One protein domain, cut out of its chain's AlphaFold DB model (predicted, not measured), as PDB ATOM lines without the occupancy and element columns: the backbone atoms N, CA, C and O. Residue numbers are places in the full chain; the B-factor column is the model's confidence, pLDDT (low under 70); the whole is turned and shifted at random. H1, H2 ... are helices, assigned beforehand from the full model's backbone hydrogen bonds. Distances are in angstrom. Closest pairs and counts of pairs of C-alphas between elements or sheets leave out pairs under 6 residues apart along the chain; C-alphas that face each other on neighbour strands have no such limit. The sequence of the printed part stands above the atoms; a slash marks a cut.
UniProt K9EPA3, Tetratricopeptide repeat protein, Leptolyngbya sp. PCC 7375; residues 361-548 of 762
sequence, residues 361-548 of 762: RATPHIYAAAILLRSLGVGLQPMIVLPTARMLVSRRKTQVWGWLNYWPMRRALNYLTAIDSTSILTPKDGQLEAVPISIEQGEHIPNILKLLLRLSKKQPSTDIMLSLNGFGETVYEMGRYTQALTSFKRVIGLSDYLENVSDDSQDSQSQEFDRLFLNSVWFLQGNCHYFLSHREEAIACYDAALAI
ATOM      1  N   ARG A 361       1.267  27.089  -5.857       83.38
ATOM      2  CA  ARG A 361      -0.209  27.065  -5.802       83.38
ATOM      3  C   ARG A 361      -0.782  25.861  -5.045       83.38
ATOM      4  O   ARG A 361      -1.900  25.934  -4.552       83.38
ATOM      5  N   ALA A 362      -0.028  24.765  -4.945       85.81
ATOM      6  CA  ALA A 362      -0.446  23.548  -4.252       85.81
ATOM      7  C   ALA A 362      -0.352  23.638  -2.717       85.81
ATOM      8  O   ALA A 362      -0.980  22.833  -2.033       85.81
ATOM      9  N   THR A 363       0.392  24.609  -2.172       87.44
ATOM     10  CA  THR A 363       0.693  24.722  -0.735       87.44
ATOM     11  C   THR A 363      -0.544  24.630   0.169       87.44
ATOM     12  O   THR A 363      -0.517  23.813   1.087       87.44
ATOM     13  N   PRO A 364      -1.661  25.355  -0.072       87.38
ATOM     14  CA  PRO A 364      -2.836  25.263   0.800       87.38
ATOM     15  C   PRO A 364      -3.408  23.845   0.907       87.38
ATOM     16  O   PRO A 364      -3.845  23.442   1.976       87.38
ATOM     17  N   HIS A 365      -3.368  23.076  -0.183       87.50
ATOM     18  CA  HIS A 365      -3.915  21.721  -0.227       87.50
ATOM     19  C   HIS A 365      -3.018  20.700   0.473       87.50
ATOM     20  O   HIS A 365      -3.524  19.729   1.021       87.50
ATOM     21  N   ILE A 366      -1.701  20.921   0.471       89.94
ATOM     22  CA  ILE A 366      -0.746  20.062   1.182       89.94
ATOM     23  C   ILE A 366      -0.897  20.262   2.690       89.94
ATOM     24  O   ILE A 366      -1.024  19.282   3.416       89.94
ATOM     25  N   TYR A 367      -0.967  21.514   3.153       90.31
ATOM     26  CA  TYR A 367      -1.243  21.810   4.562       90.31
ATOM     27  C   TYR A 367      -2.614  21.294   4.993       90.31
ATOM     28  O   TYR A 367      -2.722  20.683   6.049       90.31
ATOM     29  N   ALA A 368      -3.639  21.451   4.151       90.19
ATOM     30  CA  ALA A 368      -4.952  20.899   4.443       90.19
ATOM     31  C   ALA A 368      -4.927  19.364   4.552       90.19
ATOM     32  O   ALA A 368      -5.494  18.796   5.478       90.19
ATOM     33  N   ALA A 369      -4.213  18.682   3.652       91.88
ATOM     34  CA  ALA A 369      -4.034  17.236   3.736       91.88
ATOM     35  C   ALA A 369      -3.308  16.828   5.021       91.88
ATOM     36  O   ALA A 369      -3.731  15.873   5.658       91.88
ATOM     37  N   ALA A 370      -2.258  17.547   5.421       92.00
ATOM     38  CA  ALA A 370      -1.524  17.247   6.646       92.00
ATOM     39  C   ALA A 370      -2.382  17.438   7.908       92.00
ATOM     40  O   ALA A 370      -2.406  16.558   8.762       92.00
ATOM     41  N   ILE A 371      -3.136  18.539   7.997       91.06
ATOM     42  CA  ILE A 371      -4.076  18.787   9.103       91.06
ATOM     43  C   ILE A 371      -5.099  17.652   9.190       91.06
ATOM     44  O   ILE A 371      -5.283  17.072  10.254       91.06
ATOM     45  N   LEU A 372      -5.711  17.302   8.057       92.31
ATOM     46  CA  LEU A 372      -6.745  16.275   7.984       92.31
ATOM     47  C   LEU A 372      -6.223  14.868   8.306       92.31
ATOM     48  O   LEU A 372      -6.907  14.095   8.965       92.31
ATOM     49  N   LEU A 373      -5.026  14.516   7.831       93.88
ATOM     50  CA  LEU A 373      -4.409  13.224   8.132       93.88
ATOM     51  C   LEU A 373      -4.054  13.129   9.616       93.88
ATOM     52  O   LEU A 373      -4.430  12.152  10.252       93.88
ATOM     53  N   ARG A 374      -3.431  14.171  10.185       91.19
ATOM     54  CA  ARG A 374      -3.111  14.229  11.619       91.19
ATOM     55  C   ARG A 374      -4.368  14.128  12.477       91.19
ATOM     56  O   ARG A 374      -4.375  13.385  13.449       91.19
ATOM     57  N   SER A 375      -5.429  14.844  12.109       90.81
ATOM     58  CA  SER A 375      -6.693  14.804  12.847       90.81
ATOM     59  C   SER A 375      -7.421  13.463  12.745       90.81
ATOM     60  O   SER A 375      -8.378  13.244  13.471       90.81
ATOM     61  N   LEU A 376      -7.012  12.604  11.810       93.50
ATOM     62  CA  LEU A 376      -7.518  11.247  11.632       93.50
ATOM     63  C   LEU A 376      -6.488  10.195  12.075       93.50
ATOM     64  O   LEU A 376      -6.577   9.060  11.629       93.50
ATOM     65  N   GLY A 377      -5.468  10.565  12.858       91.00
ATOM     66  CA  GLY A 377      -4.453   9.625  13.352       91.00
ATOM     67  C   GLY A 377      -3.568   9.005  12.264       91.00
ATOM     68  O   GLY A 377      -2.913   7.992  12.495       91.00
ATOM     69  N   VAL A 378      -3.528   9.580  11.059       93.81
ATOM     70  CA  VAL A 378      -2.748   9.055   9.934       93.81
ATOM     71  C   VAL A 378      -1.361   9.688   9.887       93.81
ATOM     72  O   VAL A 378      -1.220  10.913   9.874       93.81
ATOM     73  N   GLY A 379      -0.332   8.846   9.760       89.31
ATOM     74  CA  GLY A 379       1.052   9.280   9.601       89.31
ATOM     75  C   GLY A 379       1.251  10.209   8.396       89.31
ATOM     76  O   GLY A 379       0.758   9.971   7.289       89.31
ATOM     77  N   LEU A 380       2.020  11.280   8.594       89.44
ATOM     78  CA  LEU A 380       2.272  12.297   7.575       89.44
ATOM     79  C   LEU A 380       3.403  11.877   6.632       89.44
ATOM     80  O   LEU A 380       4.413  12.556   6.532       89.44
ATOM     81  N   GLN A 381       3.242  10.762   5.922       86.44
ATOM     82  CA  GLN A 381       4.230  10.310   4.938       86.44
ATOM     83  C   GLN A 381       3.997  10.955   3.563       86.44
ATOM     84  O   GLN A 381       2.838  11.122   3.162       86.44
ATOM     85  N   PRO A 382       5.043  11.255   2.761       86.31
ATOM     86  CA  PRO A 382       4.890  11.854   1.429       86.31
ATOM     87  C   PRO A 382       3.914  11.089   0.536       86.31
ATOM     88  O   PRO A 382       3.100  11.684  -0.172       86.31
ATOM     89  N   MET A 383       3.979   9.756   0.600       86.06
ATOM     90  CA  MET A 383       3.140   8.847  -0.177       86.06
ATOM     91  C   MET A 383       1.659   8.881   0.221       86.06
ATOM     92  O   MET A 383       0.819   8.509  -0.593       86.06
ATOM     93  N   ILE A 384       1.329   9.369   1.421       90.00
ATOM     94  CA  ILE A 384      -0.045   9.535   1.918       90.00
ATOM     95  C   ILE A 384      -0.507  10.983   1.714       90.00
ATOM     96  O   ILE A 384      -1.572  11.228   1.144       90.00
ATOM     97  N   VAL A 385       0.320  11.957   2.107       91.19
ATOM     98  CA  VAL A 385       0.015  13.394   2.019       91.19
ATOM     99  C   VAL A 385      -0.233  13.817   0.574       91.19
ATOM    100  O   VAL A 385      -1.186  14.543   0.293       91.19
ATOM    101  N   LEU A 386       0.587  13.350  -0.373       88.81
ATOM    102  CA  LEU A 386       0.503  13.780  -1.766       88.81
ATOM    103  C   LEU A 386      -0.793  13.323  -2.463       88.81
ATOM    104  O   LEU A 386      -1.446  14.161  -3.092       88.81
ATOM    105  N   PRO A 387      -1.218  12.048  -2.391       88.75
ATOM    106  CA  PRO A 387      -2.527  11.652  -2.901       88.75
ATOM    107  C   PRO A 387      -3.698  12.298  -2.151       88.75
ATOM    108  O   PRO A 387      -4.655  12.711  -2.807       88.75
ATOM    109  N   THR A 388      -3.619  12.469  -0.828       90.88
ATOM    110  CA  THR A 388      -4.672  13.153  -0.056       90.88
ATOM    111  C   THR A 388      -4.828  14.606  -0.502       90.88
ATOM    112  O   THR A 388      -5.940  15.054  -0.782       90.88
ATOM    113  N   ALA A 389      -3.724  15.328  -0.708       89.75
ATOM    114  CA  ALA A 389      -3.752  16.684  -1.251       89.75
ATOM    115  C   ALA A 389      -4.403  16.734  -2.643       89.75
ATOM    116  O   ALA A 389      -5.172  17.651  -2.932       89.75
ATOM    117  N   ARG A 390      -4.168  15.730  -3.502       86.50
ATOM    118  CA  ARG A 390      -4.876  15.617  -4.793       86.50
ATOM    119  C   ARG A 390      -6.373  15.446  -4.623       86.50
ATOM    120  O   ARG A 390      -7.123  16.073  -5.366       86.50
ATOM    121  N   MET A 391      -6.800  14.636  -3.663       85.12
ATOM    122  CA  MET A 391      -8.218  14.410  -3.396       85.12
ATOM    123  C   MET A 391      -8.918  15.687  -2.934       85.12
ATOM    124  O   MET A 391     -10.004  16.002  -3.427       85.12
ATOM    125  N   LEU A 392      -8.257  16.469  -2.075       83.12
ATOM    126  CA  LEU A 392      -8.738  17.786  -1.650       83.12
ATOM    127  C   LEU A 392      -8.840  18.771  -2.825       83.12
ATOM    128  O   LEU A 392      -9.799  19.535  -2.904       83.12
ATOM    129  N   VAL A 393      -7.897  18.728  -3.772       79.25
ATOM    130  CA  VAL A 393      -7.954  19.549  -4.996       79.25
ATOM    131  C   VAL A 393      -9.088  19.117  -5.926       79.25
ATOM    132  O   VAL A 393      -9.816  19.967  -6.435       79.25
ATOM    133  N   SER A 394      -9.264  17.810  -6.148       68.62
ATOM    134  CA  SER A 394     -10.225  17.282  -7.128       68.62
ATOM    135  C   SER A 394     -11.693  17.508  -6.764       68.62
ATOM    136  O   SER A 394     -12.558  17.364  -7.624       68.62
ATOM    137  N   ARG A 395     -11.997  17.884  -5.515       65.50
ATOM    138  CA  ARG A 395     -13.371  18.162  -5.076       65.50
ATOM    139  C   ARG A 395     -13.983  19.394  -5.758       65.50
ATOM    140  O   ARG A 395     -15.205  19.499  -5.850       65.50
ATOM    141  N   ARG A 396     -13.164  20.306  -6.301       58.53
ATOM    142  CA  ARG A 396     -13.637  21.362  -7.213       58.53
ATOM    143  C   ARG A 396     -13.738  20.770  -8.624       58.53
ATOM    144  O   ARG A 396     -12.721  20.550  -9.269       58.53
ATOM    145  N   LYS A 397     -14.971  20.499  -9.072       46.34
ATOM    146  CA  LYS A 397     -15.398  19.756 -10.286       46.34
ATOM    147  C   LYS A 397     -14.867  20.236 -11.662       46.34
ATOM    148  O   LYS A 397     -15.461  19.903 -12.683       46.34
ATOM    149  N   THR A 398     -13.766  20.977 -11.762       49.00
ATOM    150  CA  THR A 398     -13.225  21.438 -13.053       49.00
ATOM    151  C   THR A 398     -11.948  20.698 -13.464       49.00
ATOM    152  O   THR A 398     -10.851  21.062 -13.052       49.00
ATOM    153  N   GLN A 399     -12.156  19.724 -14.361       49.88
ATOM    154  CA  GLN A 399     -11.334  19.342 -15.524       49.88
ATOM    155  C   GLN A 399      -9.963  18.664 -15.325       49.88
ATOM    156  O   GLN A 399      -9.151  19.101 -14.524       49.88
ATOM    157  N   VAL A 400      -9.729  17.635 -16.163       53.22
ATOM    158  CA  VAL A 400      -8.523  17.137 -16.896       53.22
ATOM    159  C   VAL A 400      -7.104  17.425 -16.343       53.22
ATOM    160  O   VAL A 400      -6.217  16.581 -16.433       53.22
ATOM    161  N   TRP A 401      -6.879  18.562 -15.700       53.41
ATOM    162  CA  TRP A 401      -5.628  19.071 -15.133       53.41
ATOM    163  C   TRP A 401      -5.161  18.375 -13.841       53.41
ATOM    164  O   TRP A 401      -4.093  18.697 -13.316       53.41
ATOM    165  N   GLY A 402      -5.915  17.400 -13.321       56.38
ATOM    166  CA  GLY A 402      -5.562  16.654 -12.106       56.38
ATOM    167  C   GLY A 402      -4.206  15.937 -12.187       56.38
ATOM    168  O   GLY A 402      -3.480  15.897 -11.194       56.38
ATOM    169  N   TRP A 403      -3.821  15.432 -13.369       57.84
ATOM    170  CA  TRP A 403      -2.497  14.823 -13.560       57.84
ATOM    171  C   TRP A 403      -1.385  15.881 -13.611       57.84
ATOM    172  O   TRP A 403      -0.306  15.664 -13.060       57.84
ATOM    173  N   LEU A 404      -1.640  17.039 -14.234       60.09
ATOM    174  CA  LEU A 404      -0.659  18.123 -14.373       60.09
ATOM    175  C   LEU A 404      -0.335  18.770 -13.020       60.09
ATOM    176  O   LEU A 404       0.793  19.205 -12.797       60.09
ATOM    177  N   ASN A 405      -1.278  18.731 -12.075       67.75
ATOM    178  CA  ASN A 405      -1.093  19.214 -10.706       67.75
ATOM    179  C   ASN A 405      -0.177  18.326  -9.840       67.75
ATOM    180  O   ASN A 405       0.218  18.746  -8.752       67.75
ATOM    181  N   TYR A 406       0.235  17.149 -10.326       73.69
ATOM    182  CA  TYR A 406       1.190  16.290  -9.621       73.69
ATOM    183  C   TYR A 406       2.571  16.936  -9.461       73.69
ATOM    184  O   TYR A 406       3.128  16.950  -8.362       73.69
ATOM    185  N   TRP A 407       3.117  17.495 -10.544       74.94
ATOM    186  CA  TRP A 407       4.446  18.107 -10.551       74.94
ATOM    187  C   TRP A 407       4.546  19.317  -9.605       74.94
ATOM    188  O   TRP A 407       5.480  19.354  -8.797       74.94
ATOM    189  N   PRO A 408       3.590  20.271  -9.621       82.38
ATOM    190  CA  PRO A 408       3.529  21.349  -8.639       82.38
ATOM    191  C   PRO A 408       3.429  20.857  -7.196       82.38
ATOM    192  O   PRO A 408       4.083  21.433  -6.335       82.38
ATOM    193  N   MET A 409       2.658  19.797  -6.920       85.12
ATOM    194  CA  MET A 409       2.532  19.257  -5.562       85.12
ATOM    195  C   MET A 409       3.818  18.609  -5.064       85.12
ATOM    196  O   MET A 409       4.230  18.883  -3.943       85.12
ATOM    197  N   ARG A 410       4.478  17.781  -5.883       83.25
ATOM    198  CA  ARG A 410       5.751  17.158  -5.496       83.25
ATOM    199  C   ARG A 410       6.841  18.208  -5.277       83.25
ATOM    200  O   ARG A 410       7.570  18.123  -4.298       83.25
ATOM    201  N   ARG A 411       6.922  19.230  -6.141       82.88
ATOM    202  CA  ARG A 411       7.834  20.369  -5.937       82.88
ATOM    203  C   ARG A 411       7.509  21.148  -4.667       82.88
ATOM    204  O   ARG A 411       8.427  21.474  -3.929       82.88
ATOM    205  N   ALA A 412       6.231  21.422  -4.417       84.81
ATOM    206  CA  ALA A 412       5.798  22.114  -3.211       84.81
ATOM    207  C   ALA A 412       6.130  21.306  -1.953       84.81
ATOM    208  O   ALA A 412       6.616  21.882  -0.992       84.81
ATOM    209  N   LEU A 413       5.936  19.983  -1.972       84.62
ATOM    210  CA  LEU A 413       6.311  19.118  -0.861       84.62
ATOM    211  C   LEU A 413       7.825  19.135  -0.636       84.62
ATOM    212  O   LEU A 413       8.235  19.454   0.466       84.62
ATOM    213  N   ASN A 414       8.632  18.910  -1.679       81.69
ATOM    214  CA  ASN A 414      10.096  18.966  -1.583       81.69
ATOM    215  C   ASN A 414      10.595  20.320  -1.053       81.69
ATOM    216  O   ASN A 414      11.530  20.369  -0.266       81.69
ATOM    217  N   TYR A 415       9.974  21.421  -1.486       80.44
ATOM    218  CA  TYR A 415      10.284  22.763  -1.001       80.44
ATOM    219  C   TYR A 415       9.921  22.932   0.480       80.44
ATOM    220  O   TYR A 415      10.738  23.401   1.264       80.44
ATOM    221  N   LEU A 416       8.712  22.522   0.871       77.12
ATOM    222  CA  LEU A 416       8.228  22.629   2.248       77.12
ATOM    223  C   LEU A 416       9.006  21.728   3.212       77.12
ATOM    224  O   LEU A 416       9.220  22.126   4.351       77.12
ATOM    225  N   THR A 417       9.455  20.553   2.763       74.12
ATOM    226  CA  THR A 417      10.306  19.648   3.547       74.12
ATOM    227  C   THR A 417      11.756  20.118   3.631       74.12
ATOM    228  O   THR A 417      12.421  19.789   4.600       74.12
ATOM    229  N   ALA A 418      12.256  20.857   2.633       65.81
ATOM    230  CA  ALA A 418      13.632  21.369   2.612       65.81
ATOM    231  C   ALA A 418      13.821  22.652   3.436       65.81
ATOM    232  O   ALA A 418      14.944  23.015   3.761       65.81
ATOM    233  N   ILE A 419      12.744  23.367   3.768       61.50
ATOM    234  CA  ILE A 419      12.820  24.481   4.713       61.50
ATOM    235  C   ILE A 419      12.822  23.882   6.123       61.50
ATOM    236  O   ILE A 419      11.771  23.503   6.632       61.50
ATOM    237  N   ASP A 420      13.986  23.857   6.777       49.12
ATOM    238  CA  ASP A 420      14.205  23.319   8.140       49.12
ATOM    239  C   ASP A 420      13.331  23.951   9.235       49.12
ATOM    240  O   ASP A 420      13.254  23.484  10.381       49.12
ATOM    241  N   SER A 421      12.658  25.046   8.906       49.88
ATOM    242  CA  SER A 421      11.669  25.661   9.764       49.88
ATOM    243  C   SER A 421      10.255  25.081   9.515       49.88
ATOM    244  O   SER A 421       9.545  24.864  10.485       49.88
ATOM    245  N   THR A 422       9.869  24.680   8.297       62.50
ATOM    246  CA  THR A 422       8.494  24.269   7.936       62.50
ATOM    247  C   THR A 422       8.304  22.783   7.592       62.50
ATOM    248  O   THR A 422       7.480  22.476   6.723       62.50
ATOM    249  N   SER A 423       9.011  21.849   8.241       70.81
ATOM    250  CA  SER A 423       8.807  20.408   7.986       70.81
ATOM    251  C   SER A 423       7.328  20.044   8.134       70.81
ATOM    252  O   SER A 423       6.751  20.202   9.197       70.81
ATOM    253  N   ILE A 424       6.664  19.619   7.061       78.06
ATOM    254  CA  ILE A 424       5.218  19.334   7.083       78.06
ATOM    255  C   ILE A 424       4.901  17.878   7.442       78.06
ATOM    256  O   ILE A 424       3.779  17.569   7.824       78.06
ATOM    257  N   LEU A 425       5.887  16.991   7.301       76.38
ATOM    258  CA  LEU A 425       5.791  15.570   7.648       76.38
ATOM    259  C   LEU A 425       6.109  15.346   9.134       76.38
ATOM    260  O   LEU A 425       5.647  14.389   9.741       76.38
ATOM    261  N   THR A 426       6.863  16.279   9.720       70.69
ATOM    262  CA  THR A 426       7.179  16.367  11.149       70.69
ATOM    263  C   THR A 426       6.996  17.817  11.621       70.69
ATOM    264  O   THR A 426       7.979  18.511  11.892       70.69
ATOM    265  N   PRO A 427       5.748  18.324  11.638       72.12
ATOM    266  CA  PRO A 427       5.468  19.715  11.973       72.12
ATOM    267  C   PRO A 427       5.892  20.048  13.399       72.12
ATOM    268  O   PRO A 427       5.625  19.287  14.325       72.12
ATOM    269  N   LYS A 428       6.532  21.209  13.561       69.00
ATOM    270  CA  LYS A 428       6.834  21.787  14.876       69.00
ATOM    271  C   LYS A 428       5.549  22.296  15.536       69.00
ATOM    272  O   LYS A 428       4.572  22.597  14.843       69.00
ATOM    273  N   ASP A 429       5.576  22.448  16.856       58.97
ATOM    274  CA  ASP A 429       4.443  22.988  17.616       58.97
ATOM    275  C   ASP A 429       4.008  24.362  17.069       58.97
ATOM    276  O   ASP A 429       4.837  25.211  16.721       58.97
ATOM    277  N   GLY A 430       2.693  24.550  16.906       63.88
ATOM    278  CA  GLY A 430       2.085  25.757  16.334       63.88
ATOM    279  C   GLY A 430       2.197  25.917  14.805       63.88
ATOM    280  O   GLY A 430       1.566  26.804  14.228       63.88
ATOM    281  N   GLN A 431       2.957  25.069  14.096       75.50
ATOM    282  CA  GLN A 431       3.197  25.233  12.652       75.50
ATOM    283  C   GLN A 431       1.942  24.987  11.797       75.50
ATOM    284  O   GLN A 431       1.667  25.751  10.870       75.50
ATOM    285  N   LEU A 432       1.189  23.916  12.079       80.62
ATOM    286  CA  LEU A 432      -0.068  23.628  11.375       80.62
ATOM    287  C   LEU A 432      -1.204  24.558  11.834       80.62
ATOM    288  O   LEU A 432      -2.035  24.938  11.016       80.62
ATOM    289  N   GLU A 433      -1.197  24.980  13.099       75.50
ATOM    290  CA  GLU A 433      -2.178  25.907  13.695       75.50
ATOM    291  C   GLU A 433      -2.043  27.341  13.159       75.50
ATOM    292  O   GLU A 433      -3.005  28.107  13.133       75.50
ATOM    293  N   ALA A 434      -0.867  27.717  12.646       71.81
ATOM    294  CA  ALA A 434      -0.672  28.975  11.926       71.81
ATOM    295  C   ALA A 434      -1.428  29.037  10.579       71.81
ATOM    296  O   ALA A 434      -1.519  30.110   9.965       71.81
ATOM    297  N   VAL A 435      -1.952  27.905  10.090       81.56
ATOM    298  CA  VAL A 435      -2.677  27.810   8.822       81.56
ATOM    299  C   VAL A 435      -4.180  28.007   9.065       81.56
ATOM    300  O   VAL A 435      -4.804  27.180   9.719       81.56
ATOM    301  N   PRO A 436      -4.817  29.047   8.491       72.12
ATOM    302  CA  PRO A 436      -6.205  29.411   8.801       72.12
ATOM    303  C   PRO A 436      -7.242  28.550   8.048       72.12
ATOM    304  O   PRO A 436      -8.204  29.079   7.497       72.12
ATOM    305  N   ILE A 437      -7.021  27.237   7.928       77.94
ATOM    306  CA  ILE A 437      -7.895  26.320   7.181       77.94
ATOM    307  C   ILE A 437      -8.586  25.381   8.172       77.94
ATOM    308  O   ILE A 437      -7.933  24.529   8.764       77.94
ATOM    309  N   SER A 438      -9.909  25.503   8.289       77.81
ATOM    310  CA  SER A 438     -10.753  24.486   8.924       77.81
ATOM    311  C   SER A 438     -11.176  23.438   7.890       77.81
ATOM    312  O   SER A 438     -11.411  23.779   6.725       77.81
ATOM    313  N   ILE A 439     -11.229  22.166   8.290       82.06
ATOM    314  CA  ILE A 439     -11.549  21.035   7.409       82.06
ATOM    315  C   ILE A 439     -12.571  20.139   8.093       82.06
ATOM    316  O   ILE A 439     -12.318  19.603   9.170       82.06
ATOM    317  N   GLU A 440     -13.701  19.917   7.428       84.25
ATOM    318  CA  GLU A 440     -14.722  18.978   7.885       84.25
ATOM    319  C   GLU A 440     -14.259  17.534   7.667       84.25
ATOM    320  O   GLU A 440     -14.295  16.999   6.557       84.25
ATOM    321  N   GLN A 441     -13.821  16.882   8.742       84.00
ATOM    322  CA  GLN A 441     -13.249  15.533   8.694       84.00
ATOM    323  C   GLN A 441     -14.225  14.499   8.111       84.00
ATOM    324  O   GLN A 441     -13.844  13.677   7.271       84.00
ATOM    325  N   GLY A 442     -15.505  14.579   8.498       83.19
ATOM    326  CA  GLY A 442     -16.539  13.609   8.122       83.19
ATOM    327  C   GLY A 442     -16.696  13.426   6.609       83.19
ATOM    328  O   GLY A 442     -16.828  12.298   6.135       83.19
ATOM    329  N   GLU A 443     -16.588  14.507   5.830       84.62
ATOM    330  CA  GLU A 443     -16.749  14.484   4.370       84.62
ATOM    331  C   GLU A 443     -15.573  13.798   3.639       84.62
ATOM    332  O   GLU A 443     -15.639  13.555   2.426       84.62
ATOM    333  N   HIS A 444     -14.474  13.527   4.349       88.62
ATOM    334  CA  HIS A 444     -13.237  12.982   3.796       88.62
ATOM    335  C   HIS A 444     -12.919  11.554   4.246       88.62
ATOM    336  O   HIS A 444     -12.192  10.868   3.524       88.62
ATOM    337  N   ILE A 445     -13.489  11.077   5.358       94.00
ATOM    338  CA  ILE A 445     -13.243   9.735   5.919       94.00
ATOM    339  C   ILE A 445     -13.369   8.614   4.863       94.00
ATOM    340  O   ILE A 445     -12.389   7.895   4.658       94.00
ATOM    341  N   PRO A 446     -14.483   8.465   4.106       93.88
ATOM    342  CA  PRO A 446     -14.621   7.350   3.155       93.88
ATOM    343  C   PRO A 446     -13.586   7.397   2.025       93.88
ATOM    344  O   PRO A 446     -13.107   6.378   1.525       93.88
ATOM    345  N   ASN A 447     -13.236   8.612   1.620       91.81
ATOM    346  CA  ASN A 447     -12.304   8.892   0.546       91.81
ATOM    347  C   ASN A 447     -10.861   8.589   0.981       91.81
ATOM    348  O   ASN A 447     -10.132   7.918   0.247       91.81
ATOM    349  N   ILE A 448     -10.468   9.015   2.182       94.25
ATOM    350  CA  ILE A 448      -9.156   8.708   2.766       94.25
ATOM    351  C   ILE A 448      -9.011   7.208   2.995       94.25
ATOM    352  O   ILE A 448      -8.015   6.639   2.558       94.25
ATOM    353  N   LEU A 449     -10.024   6.543   3.557       96.75
ATOM    354  CA  LEU A 449     -10.006   5.089   3.711       96.75
ATOM    355  C   LEU A 449      -9.783   4.400   2.359       96.75
ATOM    356  O   LEU A 449      -8.862   3.602   2.200       96.75
ATOM    357  N   LYS A 450     -10.560   4.766   1.333       95.69
ATOM    358  CA  LYS A 450     -10.397   4.224  -0.025       95.69
ATOM    359  C   LYS A 450      -8.990   4.451  -0.585       95.69
ATOM    360  O   LYS A 450      -8.477   3.595  -1.311       95.69
ATOM    361  N   LEU A 451      -8.374   5.593  -0.290       94.00
ATOM    362  CA  LEU A 451      -6.995   5.880  -0.665       94.00
ATOM    363  C   LEU A 451      -6.009   4.974   0.080       94.00
ATOM    364  O   LEU A 451      -5.201   4.329  -0.586       94.00
ATOM    365  N   LEU A 452      -6.084   4.895   1.410       96.00
ATOM    366  CA  LEU A 452      -5.198   4.064   2.233       96.00
ATOM    367  C   LEU A 452      -5.293   2.587   1.831       96.00
ATOM    368  O   LEU A 452      -4.274   1.937   1.610       96.00
ATOM    369  N   LEU A 453      -6.505   2.079   1.585       97.06
ATOM    370  CA  LEU A 453      -6.719   0.725   1.067       97.06
ATOM    371  C   LEU A 453      -6.042   0.516  -0.296       97.06
ATOM    372  O   LEU A 453      -5.429  -0.521  -0.531       97.06
ATOM    373  N   ARG A 454      -6.106   1.492  -1.209       95.25
ATOM    374  CA  ARG A 454      -5.412   1.407  -2.507       95.25
ATOM    375  C   ARG A 454      -3.895   1.464  -2.356       95.25
ATOM    376  O   ARG A 454      -3.210   0.709  -3.041       95.25
ATOM    377  N   LEU A 455      -3.381   2.347  -1.500       92.44
ATOM    378  CA  LEU A 455      -1.948   2.469  -1.234       92.44
ATOM    379  C   LEU A 455      -1.407   1.181  -0.619       92.44
ATOM    380  O   LEU A 455      -0.445   0.634  -1.140       92.44
ATOM    381  N   SER A 456      -2.106   0.617   0.367       94.00
ATOM    382  CA  SER A 456      -1.715  -0.644   1.001       94.00
ATOM    383  C   SER A 456      -1.663  -1.841   0.053       94.00
ATOM    384  O   SER A 456      -0.969  -2.808   0.330       94.00
ATOM    385  N   LYS A 457      -2.426  -1.825  -1.047       93.19
ATOM    386  CA  LYS A 457      -2.370  -2.873  -2.079       93.19
ATOM    387  C   LYS A 457      -1.209  -2.666  -3.047       93.19
ATOM    388  O   LYS A 457      -0.684  -3.632  -3.577       93.19
ATOM    389  N   LYS A 458      -0.848  -1.410  -3.318       91.12
ATOM    390  CA  LYS A 458       0.228  -1.059  -4.255       91.12
ATOM    391  C   LYS A 458       1.612  -1.103  -3.617       91.12
ATOM    392  O   LYS A 458       2.576  -1.388  -4.313       91.12
ATOM    393  N   GLN A 459       1.696  -0.757  -2.339       87.94
ATOM    394  CA  GLN A 459       2.933  -0.644  -1.580       87.94
ATOM    395  C   GLN A 459       2.679  -1.146  -0.149       87.94
ATOM    396  O   GLN A 459       2.531  -0.338   0.767       87.94
ATOM    397  N   PRO A 460       2.533  -2.465   0.060       87.31
ATOM    398  CA  PRO A 460       2.423  -3.013   1.408       87.31
ATOM    399  C   PRO A 460       3.684  -2.649   2.208       87.31
ATOM    400  O   PRO A 460       4.800  -2.830   1.730       87.31
ATOM    401  N   SER A 461       3.501  -2.044   3.381       85.69
ATOM    402  CA  SER A 461       4.585  -1.598   4.265       85.69
ATOM    403  C   SER A 461       4.057  -1.374   5.679       85.69
ATOM    404  O   SER A 461       2.877  -1.051   5.854       85.69
ATOM    405  N   THR A 462       4.945  -1.477   6.668       84.88
ATOM    406  CA  THR A 462       4.649  -1.205   8.082       84.88
ATOM    407  C   THR A 462       4.097   0.210   8.282       84.88
ATOM    408  O   THR A 462       3.106   0.389   8.980       84.88
ATOM    409  N   ASP A 463       4.625   1.212   7.571       85.56
ATOM    410  CA  ASP A 463       4.133   2.598   7.640       85.56
ATOM    411  C   ASP A 463       2.652   2.735   7.253       85.56
ATOM    412  O   ASP A 463       1.897   3.492   7.872       85.56
ATOM    413  N   ILE A 464       2.214   2.017   6.210       90.19
ATOM    414  CA  ILE A 464       0.813   2.037   5.773       90.19
ATOM    415  C   ILE A 464      -0.070   1.244   6.737       90.19
ATOM    416  O   ILE A 464      -1.210   1.646   6.969       90.19
ATOM    417  N   MET A 465       0.448   0.162   7.313       91.44
ATOM    418  CA  MET A 465      -0.244  -0.602   8.348       91.44
ATOM    419  C   MET A 465      -0.506   0.262   9.590       91.44
ATOM    420  O   MET A 465      -1.658   0.400   9.995       91.44
ATOM    421  N   LEU A 466       0.519   0.939  10.118       89.38
ATOM    422  CA  LEU A 466       0.387   1.866  11.249       89.38
ATOM    423  C   LEU A 466      -0.554   3.032  10.923       89.38
ATOM    424  O   LEU A 466      -1.392   3.410  11.737       89.38
ATOM    425  N   SER A 467      -0.479   3.561   9.699       93.44
ATOM    426  CA  SER A 467      -1.385   4.612   9.221       93.44
ATOM    427  C   SER A 467      -2.847   4.162   9.146       93.44
ATOM    428  O   SER A 467      -3.743   4.945   9.449       93.44
ATOM    429  N   LEU A 468      -3.108   2.919   8.728       96.06
ATOM    430  CA  LEU A 468      -4.447   2.325   8.733       96.06
ATOM    431  C   LEU A 468      -4.937   2.057  10.161       96.06
ATOM    432  O   LEU A 468      -6.125   2.238  10.423       96.06
ATOM    433  N   ASN A 469      -4.050   1.658  11.075       94.75
ATOM    434  CA  ASN A 469      -4.414   1.463  12.474       94.75
ATOM    435  C   ASN A 469      -4.824   2.782  13.137       94.75
ATOM    436  O   ASN A 469      -5.951   2.892  13.607       94.75
ATOM    437  N   GLY A 470      -3.970   3.809  13.064       94.94
ATOM    438  CA  GLY A 470      -4.280   5.128  13.624       94.94
ATOM    439  C   GLY A 470      -5.523   5.767  12.987       94.94
ATOM    440  O   GLY A 470      -6.340   6.367  13.687       94.94
ATOM    441  N   PHE A 471      -5.738   5.547  11.680       97.00
ATOM    442  CA  PHE A 471      -7.008   5.880  11.027       97.00
ATOM    443  C   PHE A 471      -8.191   5.159  11.669       97.00
ATOM    444  O   PHE A 471      -9.186   5.799  11.997       97.00
ATOM    445  N   GLY A 472      -8.091   3.835  11.816       97.25
ATOM    446  CA  GLY A 472      -9.138   2.976  12.360       97.25
ATOM    447  C   GLY A 472      -9.530   3.354  13.785       97.25
ATOM    448  O   GLY A 472     -10.719   3.500  14.051       97.25
ATOM    449  N   GLU A 473      -8.547   3.573  14.658       96.12
ATOM    450  CA  GLU A 473      -8.736   4.029  16.043       96.12
ATOM    451  C   GLU A 473      -9.475   5.365  16.092       96.12
ATOM    452  O   GLU A 473     -10.534   5.474  16.707       96.12
ATOM    453  N   THR A 474      -8.988   6.356  15.344       95.62
ATOM    454  CA  THR A 474      -9.583   7.696  15.356       95.62
ATOM    455  C   THR A 474     -11.032   7.675  14.863       95.62
ATOM    456  O   THR A 474     -11.909   8.315  15.439       95.62
ATOM    457  N   VAL A 475     -11.332   6.922  13.796       96.12
ATOM    458  CA  VAL A 475     -12.715   6.842  13.299       96.12
ATOM    459  C   VAL A 475     -13.608   5.947  14.172       96.12
ATOM    460  O   VAL A 475     -14.819   6.163  14.205       96.12
ATOM    461  N   TYR A 476     -13.043   4.985  14.909       96.69
ATOM    462  CA  TYR A 476     -13.760   4.222  15.935       96.69
ATOM    463  C   TYR A 476     -14.247   5.142  17.060       96.69
ATOM    464  O   TYR A 476     -15.434   5.113  17.385       96.69
ATOM    465  N   GLU A 477     -13.383   6.023  17.570       95.44
ATOM    466  CA  GLU A 477     -13.740   7.023  18.589       95.44
ATOM    467  C   GLU A 477     -14.823   7.997  18.100       95.44
ATOM    468  O   GLU A 477     -15.678   8.434  18.865       95.44
ATOM    469  N   MET A 478     -14.862   8.278  16.793       94.31
ATOM    470  CA  MET A 478     -15.920   9.076  16.156       94.31
ATOM    471  C   MET A 478     -17.247   8.315  15.943       94.31
ATOM    472  O   MET A 478     -18.153   8.837  15.285       94.31
ATOM    473  N   GLY A 479     -17.370   7.066  16.405       95.56
ATOM    474  CA  GLY A 479     -18.558   6.227  16.208       95.56
ATOM    475  C   GLY A 479     -18.759   5.757  14.759       95.56
ATOM    476  O   GLY A 479     -19.867   5.413  14.345       95.56
ATOM    477  N   ARG A 480     -17.706   5.769  13.932       96.00
ATOM    478  CA  ARG A 480     -17.735   5.368  12.512       96.00
ATOM    479  C   ARG A 480     -17.263   3.918  12.358       96.00
ATOM    480  O   ARG A 480     -16.288   3.619  11.664       96.00
ATOM    481  N   TYR A 481     -17.984   3.000  13.006       97.12
ATOM    482  CA  TYR A 481     -17.567   1.602  13.187       97.12
ATOM    483  C   TYR A 481     -17.379   0.818  11.881       97.12
ATOM    484  O   TYR A 481     -16.503  -0.038  11.802       97.12
ATOM    485  N   THR A 482     -18.134   1.122  10.821       97.19
ATOM    486  CA  THR A 482     -17.984   0.432   9.522       97.19
ATOM    487  C   THR A 482     -16.662   0.768   8.827       97.19
ATOM    488  O   THR A 482     -16.006  -0.109   8.253       97.19
ATOM    489  N   GLN A 483     -16.236   2.033   8.884       97.31
ATOM    490  CA  GLN A 483     -14.953   2.467   8.337       97.31
ATOM    491  C   GLN A 483     -13.784   1.976   9.194       97.31
ATOM    492  O   GLN A 483     -12.806   1.487   8.628       97.31
ATOM    493  N   ALA A 484     -13.917   2.041  10.524       97.94
ATOM    494  CA  ALA A 484     -12.939   1.495  11.465       97.94
ATOM    495  C   ALA A 484     -12.695   0.002  11.202       97.94
ATOM    496  O   ALA A 484     -11.569  -0.406  10.920       97.94
ATOM    497  N   LEU A 485     -13.777  -0.782  11.144       97.88
ATOM    498  CA  LEU A 485     -13.753  -2.214  10.852       97.88
ATOM    499  C   LEU A 485     -13.031  -2.533   9.538       97.88
ATOM    500  O   LEU A 485     -12.220  -3.453   9.462       97.88
ATOM    501  N   THR A 486     -13.313  -1.761   8.489       97.94
ATOM    502  CA  THR A 486     -12.674  -1.947   7.179       97.94
ATOM    503  C   THR A 486     -11.169  -1.670   7.247       97.94
ATOM    504  O   THR A 486     -10.389  -2.341   6.566       97.94
ATOM    505  N   SER A 487     -10.760  -0.692   8.058       97.50
ATOM    506  CA  SER A 487      -9.354  -0.367   8.295       97.50
ATOM    507  C   SER A 487      -8.644  -1.497   9.041       97.50
ATOM    508  O   SER A 487      -7.659  -2.026   8.526       97.50
ATOM    509  N   PHE A 488      -9.187  -1.942  10.180       97.69
ATOM    510  CA  PHE A 488      -8.599  -3.008  11.001       97.69
ATOM    511  C   PHE A 488      -8.492  -4.342  10.254       97.69
ATOM    512  O   PHE A 488      -7.420  -4.945  10.241       97.69
ATOM    513  N   LYS A 489      -9.519  -4.732   9.485       96.62
ATOM    514  CA  LYS A 489      -9.443  -5.915   8.606       96.62
ATOM    515  C   LYS A 489      -8.278  -5.833   7.621       96.62
ATOM    516  O   LYS A 489      -7.659  -6.847   7.300       96.62
ATOM    517  N   ARG A 490      -7.972  -4.633   7.110       96.44
ATOM    518  CA  ARG A 490      -6.825  -4.446   6.216       96.44
ATOM    519  C   ARG A 490      -5.494  -4.463   6.967       96.44
ATOM    520  O   ARG A 490      -4.532  -4.946   6.380       96.44
ATOM    521  N   VAL A 491      -5.440  -3.948   8.195       95.62
ATOM    522  CA  VAL A 491      -4.253  -4.009   9.067       95.62
ATOM    523  C   VAL A 491      -3.859  -5.464   9.313       95.62
ATOM    524  O   VAL A 491      -2.737  -5.828   8.983       95.62
ATOM    525  N   ILE A 492      -4.795  -6.307   9.759       93.19
ATOM    526  CA  ILE A 492      -4.551  -7.741   9.998       93.19
ATOM    527  C   ILE A 492      -4.030  -8.425   8.730       93.19
ATOM    528  O   ILE A 492      -2.939  -8.981   8.726       93.19
ATOM    529  N   GLY A 493      -4.734  -8.274   7.601       91.62
ATOM    530  CA  GLY A 493      -4.301  -8.896   6.346       91.62
ATOM    531  C   GLY A 493      -3.010  -8.315   5.743       91.62
ATOM    532  O   GLY A 493      -2.502  -8.861   4.766       91.62
ATOM    533  N   LEU A 494      -2.506  -7.179   6.241       88.69
ATOM    534  CA  LEU A 494      -1.163  -6.681   5.920       88.69
ATOM    535  C   LEU A 494      -0.112  -7.274   6.852       88.69
ATOM    536  O   LEU A 494       0.968  -7.574   6.357       88.69
ATOM    537  N   SER A 495      -0.424  -7.438   8.140       86.56
ATOM    538  CA  SER A 495       0.460  -8.078   9.122       86.56
ATOM    539  C   SER A 495       0.848  -9.475   8.645       86.56
ATOM    540  O   SER A 495       2.024  -9.722   8.400       86.56
ATOM    541  N   ASP A 496      -0.150 -10.313   8.332       84.12
ATOM    542  CA  ASP A 496       0.068 -11.677   7.827       84.12
ATOM    543  C   ASP A 496       0.940 -11.683   6.562       84.12
ATOM    544  O   ASP A 496       1.788 -12.548   6.357       84.12
ATOM    545  N   TYR A 497       0.737 -10.711   5.668       80.25
ATOM    546  CA  TYR A 497       1.526 -10.603   4.442       80.25
ATOM    547  C   TYR A 497       2.977 -10.196   4.722       80.25
ATOM    548  O   TYR A 497       3.883 -10.730   4.090       80.25
ATOM    549  N   LEU A 498       3.197  -9.233   5.620       76.94
ATOM    550  CA  LEU A 498       4.529  -8.711   5.923       76.94
ATOM    551  C   LEU A 498       5.369  -9.735   6.688       76.94
ATOM    552  O   LEU A 498       6.534  -9.892   6.339       76.94
ATOM    553  N   GLU A 499       4.771 -10.475   7.624       77.06
ATOM    554  CA  GLU A 499       5.427 -11.591   8.320       77.06
ATOM    555  C   GLU A 499       5.903 -12.672   7.337       77.06
ATOM    556  O   GLU A 499       7.038 -13.130   7.413       77.06
ATOM    557  N   ASN A 500       5.078 -13.025   6.345       74.19
ATOM    558  CA  ASN A 500       5.428 -14.033   5.337       74.19
ATOM    559  C   ASN A 500       6.520 -13.588   4.343       74.19
ATOM    560  O   ASN A 500       7.036 -14.413   3.590       74.19
ATOM    561  N   VAL A 501       6.821 -12.287   4.265       67.44
ATOM    562  CA  VAL A 501       7.792 -11.711   3.315       67.44
ATOM    563  C   VAL A 501       9.090 -11.287   4.010       67.44
ATOM    564  O   VAL A 501      10.116 -11.143   3.341       67.44
ATOM    565  N   SER A 502       9.077 -11.081   5.327       63.44
ATOM    566  CA  SER A 502      10.283 -10.805   6.109       63.44
ATOM    567  C   SER A 502      11.177 -12.042   6.227       63.44
ATOM    568  O   SER A 502      10.708 -13.116   6.577       63.44
ATOM    569  N   ASP A 503      12.473 -11.870   5.948       53.72
ATOM    570  CA  ASP A 503      13.506 -12.897   6.137       53.72
ATOM    571  C   ASP A 503      13.710 -13.166   7.645       53.72
ATOM    572  O   ASP A 503      13.703 -12.208   8.425       53.72
ATOM    573  N   ASP A 504      13.919 -14.434   8.033       52.53
ATOM    574  CA  ASP A 504      13.875 -15.065   9.384       52.53
ATOM    575  C   ASP A 504      14.800 -14.468  10.488       52.53
ATOM    576  O   ASP A 504      15.073 -15.083  11.518       52.53
ATOM    577  N   SER A 505      15.311 -13.253  10.305       50.50
ATOM    578  CA  SER A 505      16.287 -12.577  11.172       50.50
ATOM    579  C   SER A 505      15.691 -11.562  12.159       50.50
ATOM    580  O   SER A 505      16.433 -10.751  12.718       50.50
ATOM    581  N   GLN A 506      14.373 -11.563  12.386       57.00
ATOM    582  CA  GLN A 506      13.769 -10.647  13.358       57.00
ATOM    583  C   GLN A 506      14.128 -11.035  14.802       57.00
ATOM    584  O   GLN A 506      13.902 -12.162  15.237       57.00
ATOM    585  N   ASP A 507      14.669 -10.070  15.549       58.34
ATOM    586  CA  ASP A 507      14.953 -10.193  16.981       58.34
ATOM    587  C   ASP A 507      13.655 -10.414  17.785       58.34
ATOM    588  O   ASP A 507      12.590  -9.892  17.434       58.34
ATOM    589  N   SER A 508      13.739 -11.162  18.887       59.03
ATOM    590  CA  SER A 508      12.596 -11.561  19.721       59.03
ATOM    591  C   SER A 508      11.779 -10.366  20.229       59.03
ATOM    592  O   SER A 508      10.561 -10.468  20.353       59.03
ATOM    593  N   GLN A 509      12.418  -9.212  20.452       55.69
ATOM    594  CA  GLN A 509      11.734  -7.978  20.863       55.69
ATOM    595  C   GLN A 509      10.833  -7.387  19.765       55.69
ATOM    596  O   GLN A 509       9.783  -6.821  20.070       55.69
ATOM    597  N   SER A 510      11.207  -7.529  18.489       63.41
ATOM    598  CA  SER A 510      10.388  -7.062  17.360       63.41
ATOM    599  C   SER A 510       9.138  -7.925  17.201       63.41
ATOM    600  O   SER A 510       8.043  -7.402  17.017       63.41
ATOM    601  N   GLN A 511       9.287  -9.242  17.355       68.19
ATOM    602  CA  GLN A 511       8.171 -10.186  17.266       68.19
ATOM    603  C   GLN A 511       7.158  -9.997  18.402       68.19
ATOM    604  O   GLN A 511       5.952 -10.142  18.203       68.19
ATOM    605  N   GLU A 512       7.630  -9.666  19.606       70.75
ATOM    606  CA  GLU A 512       6.754  -9.364  20.739       70.75
ATOM    607  C   GLU A 512       5.961  -8.067  20.517       70.75
ATOM    608  O   GLU A 512       4.754  -8.033  20.773       70.75
ATOM    609  N   PHE A 513       6.605  -7.028  19.973       73.25
ATOM    610  CA  PHE A 513       5.933  -5.783  19.597       73.25
ATOM    611  C   PHE A 513       4.824  -6.018  18.562       73.25
ATOM    612  O   PHE A 513       3.699  -5.557  18.767       73.25
ATOM    613  N   ASP A 514       5.102  -6.775  17.498       75.94
ATOM    614  CA  ASP A 514       4.131  -7.051  16.430       75.94
ATOM    615  C   ASP A 514       2.924  -7.855  16.949       75.94
ATOM    616  O   ASP A 514       1.771  -7.533  16.643       75.94
ATOM    617  N   ARG A 515       3.156  -8.829  17.840       81.06
ATOM    618  CA  ARG A 515       2.074  -9.566  18.513       81.06
ATOM    619  C   ARG A 515       1.210  -8.654  19.382       81.06
ATOM    620  O   ARG A 515      -0.017  -8.689  19.279       81.06
ATOM    621  N   LEU A 516       1.820  -7.824  20.230       83.81
ATOM    622  CA  LEU A 516       1.079  -6.908  21.105       83.81
ATOM    623  C   LEU A 516       0.307  -5.845  20.315       83.81
ATOM    624  O   LEU A 516      -0.814  -5.499  20.691       83.81
ATOM    625  N   PHE A 517       0.867  -5.375  19.200       88.31
ATOM    626  CA  PHE A 517       0.164  -4.523  18.250       88.31
ATOM    627  C   PHE A 517      -1.072  -5.233  17.683       88.31
ATOM    628  O   PHE A 517      -2.176  -4.694  17.726       88.31
ATOM    629  N   LEU A 518      -0.943  -6.477  17.223       90.44
ATOM    630  CA  LEU A 518      -2.072  -7.208  16.651       90.44
ATOM    631  C   LEU A 518      -3.173  -7.507  17.689       90.44
ATOM    632  O   LEU A 518      -4.362  -7.481  17.365       90.44
ATOM    633  N   ASN A 519      -2.809  -7.711  18.960       93.25
ATOM    634  CA  ASN A 519      -3.773  -7.852  20.056       93.25
ATOM    635  C   ASN A 519      -4.699  -6.629  20.214       93.25
ATOM    636  O   ASN A 519      -5.894  -6.795  20.495       93.25
ATOM    637  N   SER A 520      -4.178  -5.403  20.082       93.50
ATOM    638  CA  SER A 520      -5.014  -4.199  20.174       93.50
ATOM    639  C   SER A 520      -5.947  -4.083  18.969       93.50
ATOM    640  O   SER A 520      -7.135  -3.809  19.150       93.50
ATOM    641  N   VAL A 521      -5.449  -4.400  17.770       95.69
ATOM    642  CA  VAL A 521      -6.220  -4.381  16.519       95.69
ATOM    643  C   VAL A 521      -7.394  -5.361  16.570       95.69
ATOM    644  O   VAL A 521      -8.525  -4.971  16.282       95.69
ATOM    645  N   TRP A 522      -7.163  -6.613  16.987       97.81
ATOM    646  CA  TRP A 522      -8.228  -7.614  17.134       97.81
ATOM    647  C   TRP A 522      -9.298  -7.181  18.135       97.81
ATOM    648  O   TRP A 522     -10.491  -7.291  17.857       97.81
ATOM    649  N   PHE A 523      -8.886  -6.625  19.275       97.81
ATOM    650  CA  PHE A 523      -9.815  -6.129  20.285       97.81
ATOM    651  C   PHE A 523     -10.688  -4.978  19.762       97.81
ATOM    652  O   PHE A 523     -11.910  -5.019  19.897       97.81
ATOM    653  N   LEU A 524     -10.091  -3.978  19.106       97.62
ATOM    654  CA  LEU A 524     -10.832  -2.853  18.525       97.62
ATOM    655  C   LEU A 524     -11.740  -3.293  17.372       97.62
ATOM    656  O   LEU A 524     -12.856  -2.785  17.230       97.62
ATOM    657  N   GLN A 525     -11.307  -4.273  16.577       98.06
ATOM    658  CA  GLN A 525     -12.150  -4.896  15.563       98.06
ATOM    659  C   GLN A 525     -13.359  -5.612  16.189       98.06
ATOM    660  O   GLN A 525     -14.478  -5.451  15.692       98.06
ATOM    661  N   GLY A 526     -13.154  -6.346  17.287       97.88
ATOM    662  CA  GLY A 526     -14.224  -6.975  18.064       97.88
ATOM    663  C   GLY A 526     -15.227  -5.951  18.591       97.88
ATOM    664  O   GLY A 526     -16.430  -6.110  18.384       97.88
ATOM    665  N   ASN A 527     -14.744  -4.829  19.136       98.12
ATOM    666  CA  ASN A 527     -15.607  -3.730  19.576       98.12
ATOM    667  C   ASN A 527     -16.414  -3.133  18.411       98.12
ATOM    668  O   ASN A 527     -17.594  -2.823  18.568       98.12
ATOM    669  N   CYS A 528     -15.815  -2.987  17.222       97.94
ATOM    670  CA  CYS A 528     -16.548  -2.529  16.038       97.94
ATOM    671  C   CYS A 528     -17.682  -3.493  15.669       97.94
ATOM    672  O   CYS A 528     -18.792  -3.048  15.388       97.94
ATOM    673  N   HIS A 529     -17.417  -4.802  15.671       98.12
ATOM    674  CA  HIS A 529     -18.438  -5.818  15.423       98.12
ATOM    675  C   HIS A 529     -19.544  -5.791  16.488       98.12
ATOM    676  O   HIS A 529     -20.722  -5.828  16.137       98.12
ATOM    677  N   TYR A 530     -19.182  -5.606  17.761       96.44
ATOM    678  CA  TYR A 530     -20.127  -5.446  18.866       96.44
ATOM    679  C   TYR A 530     -21.089  -4.267  18.646       96.44
ATOM    680  O   TYR A 530     -22.302  -4.448  18.746       96.44
ATOM    681  N   PHE A 531     -20.581  -3.078  18.302       96.19
ATOM    682  CA  PHE A 531     -21.427  -1.900  18.052       96.19
ATOM    683  C   PHE A 531     -22.266  -2.003  16.772       96.19
ATOM    684  O   PHE A 531     -23.267  -1.303  16.635       96.19
ATOM    685  N   LEU A 532     -21.871  -2.867  15.836       96.25
ATOM    686  CA  LEU A 532     -22.636  -3.186  14.628       96.25
ATOM    687  C   LEU A 532     -23.609  -4.361  14.829       96.25
ATOM    688  O   LEU A 532     -24.224  -4.796  13.861       96.25
ATOM    689  N   SER A 533     -23.752  -4.871  16.058       95.88
ATOM    690  CA  SER A 533     -24.590  -6.030  16.405       95.88
ATOM    691  C   SER A 533     -24.203  -7.341  15.701       95.88
ATOM    692  O   SER A 533     -25.008  -8.261  15.622       95.88
ATOM    693  N   HIS A 534     -22.962  -7.451  15.225       97.38
ATOM    694  CA  HIS A 534     -22.380  -8.672  14.662       97.38
ATOM    695  C   HIS A 534     -21.712  -9.476  15.791       97.38
ATOM    696  O   HIS A 534     -20.506  -9.357  16.022       97.38
ATOM    697  N   ARG A 535     -22.515 -10.187  16.593       96.44
ATOM    698  CA  ARG A 535     -22.079 -10.764  17.878       96.44
ATOM    699  C   ARG A 535     -21.082 -11.907  17.699       96.44
ATOM    700  O   ARG A 535     -20.070 -11.936  18.398       96.44
ATOM    701  N   GLU A 536     -21.321 -12.793  16.743       97.56
ATOM    702  CA  GLU A 536     -20.481 -13.953  16.450       97.56
ATOM    703  C   GLU A 536     -19.084 -13.526  15.983       97.56
ATOM    704  O   GLU A 536     -18.071 -14.010  16.491       97.56
ATOM    705  N   GLU A 537     -18.994 -12.557  15.070       97.88
ATOM    706  CA  GLU A 537     -17.700 -12.036  14.627       97.88
ATOM    707  C   GLU A 537     -16.983 -11.231  15.715       97.88
ATOM    708  O   GLU A 537     -15.751 -11.219  15.744       97.88
ATOM    709  N   ALA A 538     -17.721 -10.573  16.619       98.12
ATOM    710  CA  ALA A 538     -17.120  -9.917  17.777       98.12
ATOM    711  C   ALA A 538     -16.423 -10.944  18.680       98.12
ATOM    712  O   ALA A 538     -15.261 -10.743  19.031       98.12
ATOM    713  N   ILE A 539     -17.097 -12.060  18.987       98.44
ATOM    714  CA  ILE A 539     -16.541 -13.169  19.780       98.44
ATOM    715  C   ILE A 539     -15.264 -13.707  19.130       98.44
ATOM    716  O   ILE A 539     -14.229 -13.748  19.790       98.44
ATOM    717  N   ALA A 540     -15.297 -14.005  17.828       98.12
ATOM    718  CA  ALA A 540     -14.124 -14.502  17.106       98.12
ATOM    719  C   ALA A 540     -12.927 -13.531  17.167       98.12
ATOM    720  O   ALA A 540     -11.778 -13.953  17.305       98.12
ATOM    721  N   CYS A 541     -13.178 -12.219  17.098       98.00
ATOM    722  CA  CYS A 541     -12.125 -11.212  17.236       98.00
ATOM    723  C   CYS A 541     -11.571 -11.143  18.670       98.00
ATOM    724  O   CYS A 541     -10.364 -10.990  18.850       98.00
ATOM    725  N   TYR A 542     -12.422 -11.265  19.693       98.31
ATOM    726  CA  TYR A 542     -11.961 -11.316  21.082       98.31
ATOM    727  C   TYR A 542     -11.161 -12.585  21.373       98.31
ATOM    728  O   TYR A 542     -10.139 -12.496  22.046       98.31
ATOM    729  N   ASP A 543     -11.548 -13.729  20.807       98.19
ATOM    730  CA  ASP A 543     -10.774 -14.970  20.892       98.19
ATOM    731  C   ASP A 543      -9.389 -14.821  20.263       98.19
ATOM    732  O   ASP A 543      -8.391 -15.196  20.877       98.19
ATOM    733  N   ALA A 544      -9.301 -14.191  19.088       96.81
ATOM    734  CA  ALA A 544      -8.019 -13.884  18.459       96.81
ATOM    735  C   ALA A 544      -7.155 -12.948  19.326       96.81
ATOM    736  O   ALA A 544      -5.947 -13.155  19.455       96.81
ATOM    737  N   ALA A 545      -7.759 -11.947  19.975       97.00
ATOM    738  CA  ALA A 545      -7.045 -11.084  20.913       97.00
ATOM    739  C   ALA A 545      -6.544 -11.870  22.141       97.00
ATOM    740  O   ALA A 545      -5.380 -11.733  22.524       97.00
ATOM    741  N   LEU A 546      -7.390 -12.710  22.741       96.56
ATOM    742  CA  LEU A 546      -7.074 -13.494  23.939       96.56
ATOM    743  C   LEU A 546      -6.052 -14.602  23.681       96.56
ATOM    744  O   LEU A 546      -5.253 -14.899  24.564       96.56
ATOM    745  N   ALA A 547      -6.004 -15.154  22.467       96.12
ATOM    746  CA  ALA A 547      -4.955 -16.087  22.060       96.12
ATOM    747  C   ALA A 547      -3.554 -15.449  22.111       96.12
ATOM    748  O   ALA A 547      -2.572 -16.139  22.377       96.12
ATOM    749  N   ILE A 548      -3.460 -14.134  21.881       92.56
ATOM    750  CA  ILE A 548      -2.203 -13.378  21.970       92.56
ATOM    751  C   ILE A 548      -1.938 -12.919  23.407       92.56
ATOM    752  O   ILE A 548      -0.816 -13.031  23.896       92.56
TER     753      ILE A 548
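AT A GLANCE: This is residues 361 to 548 of the 762 residues of the protein "Tetratricopeptide repeat protein" of Leptolyngbya sp. PCC 7375 (UniProt K9EPA3). A zigzag of five helices, H4 to H8, runs up and down, each helix folding back beside the one before it, and three crossed helices, H1, H2 and H3, form a head at the H4 end, where H2 packs on H4. Residues 395 to 401 and 500 to 510 stick out, of which 508 to 510 belong to H7. The printed part has 188 residues with eight named helices, H1 to H8 in order along the chain, and no named strand; the class is all helix. It is compact, with a radius of gyration of the C-alphas of 18.1 A, and spans 51 by 41 by 34 A.

HOW THE PARTS SIT: The longest helix is H7, residues 508 to 531. It forms a hairpin with H8, residues 535 to 548, at a shallow tilt of 16 degrees; their closest C-alphas, of Gly 526 and Ala 538, are 4.1 A apart. H7 also forms a hairpin with H6, residues 481 to 499, at 25 degrees, closest at the C-alphas of Tyr 481 and Cys 528, 5.1 A. H6 and H5, residues 462 to 477, form a hairpin at 22 degrees, closest at Gly 472 and Ala 484, 4.2 A between C-alphas. H5 and H4, residues 445 to 458, form another at 20 degrees; the closest C-alphas, of Ser 456 and Ile 464, are 6.0 A apart. H4 to H7 are an up and down bundle, each helix running against the one before. H2, residues 382 to 394, touches H4 at a steep tilt of 45 degrees, closest at the C-alphas of Thr 388 and Ile 448, 6.9 A. H1, residues 363 to 374, touches H2 at a steep tilt of 64 degrees, with the C-alphas of Ala 369 and Ala 389 closest at 5.0 A. H3, residues 406 to 418, touches H2, closest at the C-alphas of Leu 386 and Met 409, 7.0 A; H3 and H4 are apart. Every O i to N i+4 pair is within hydrogen-bond range in H1, H3, H4, H5 and H7, against 8 of 9 in H2, 14 of 15 in H6 and 9 of 10 in H8.

IN THESE COORDINATES: H7 is 35.4 A long, from C-alpha 508 at (12.596, -11.561, 19.721) to C-alpha 531. H6 measures 27.0 A and H5 22.7 A. H1 begins with C-alpha 363 at (0.693, 24.722, -0.735), and H8 ends with C-alpha 548 at (-2.203, -13.378, 21.970).

THE WHOLE: The two C-alphas farthest apart, of Thr 398 and Ser 508, are 53.2 A apart. The printed part has no cut. The links H2 to H3 and H3 to H4 are long, the latter with 26 residues. The mean pLDDT of the printed part is 84.4; residues 394 to 405, 418 to 422, 428 to 430 and 501 to 511 are under 70.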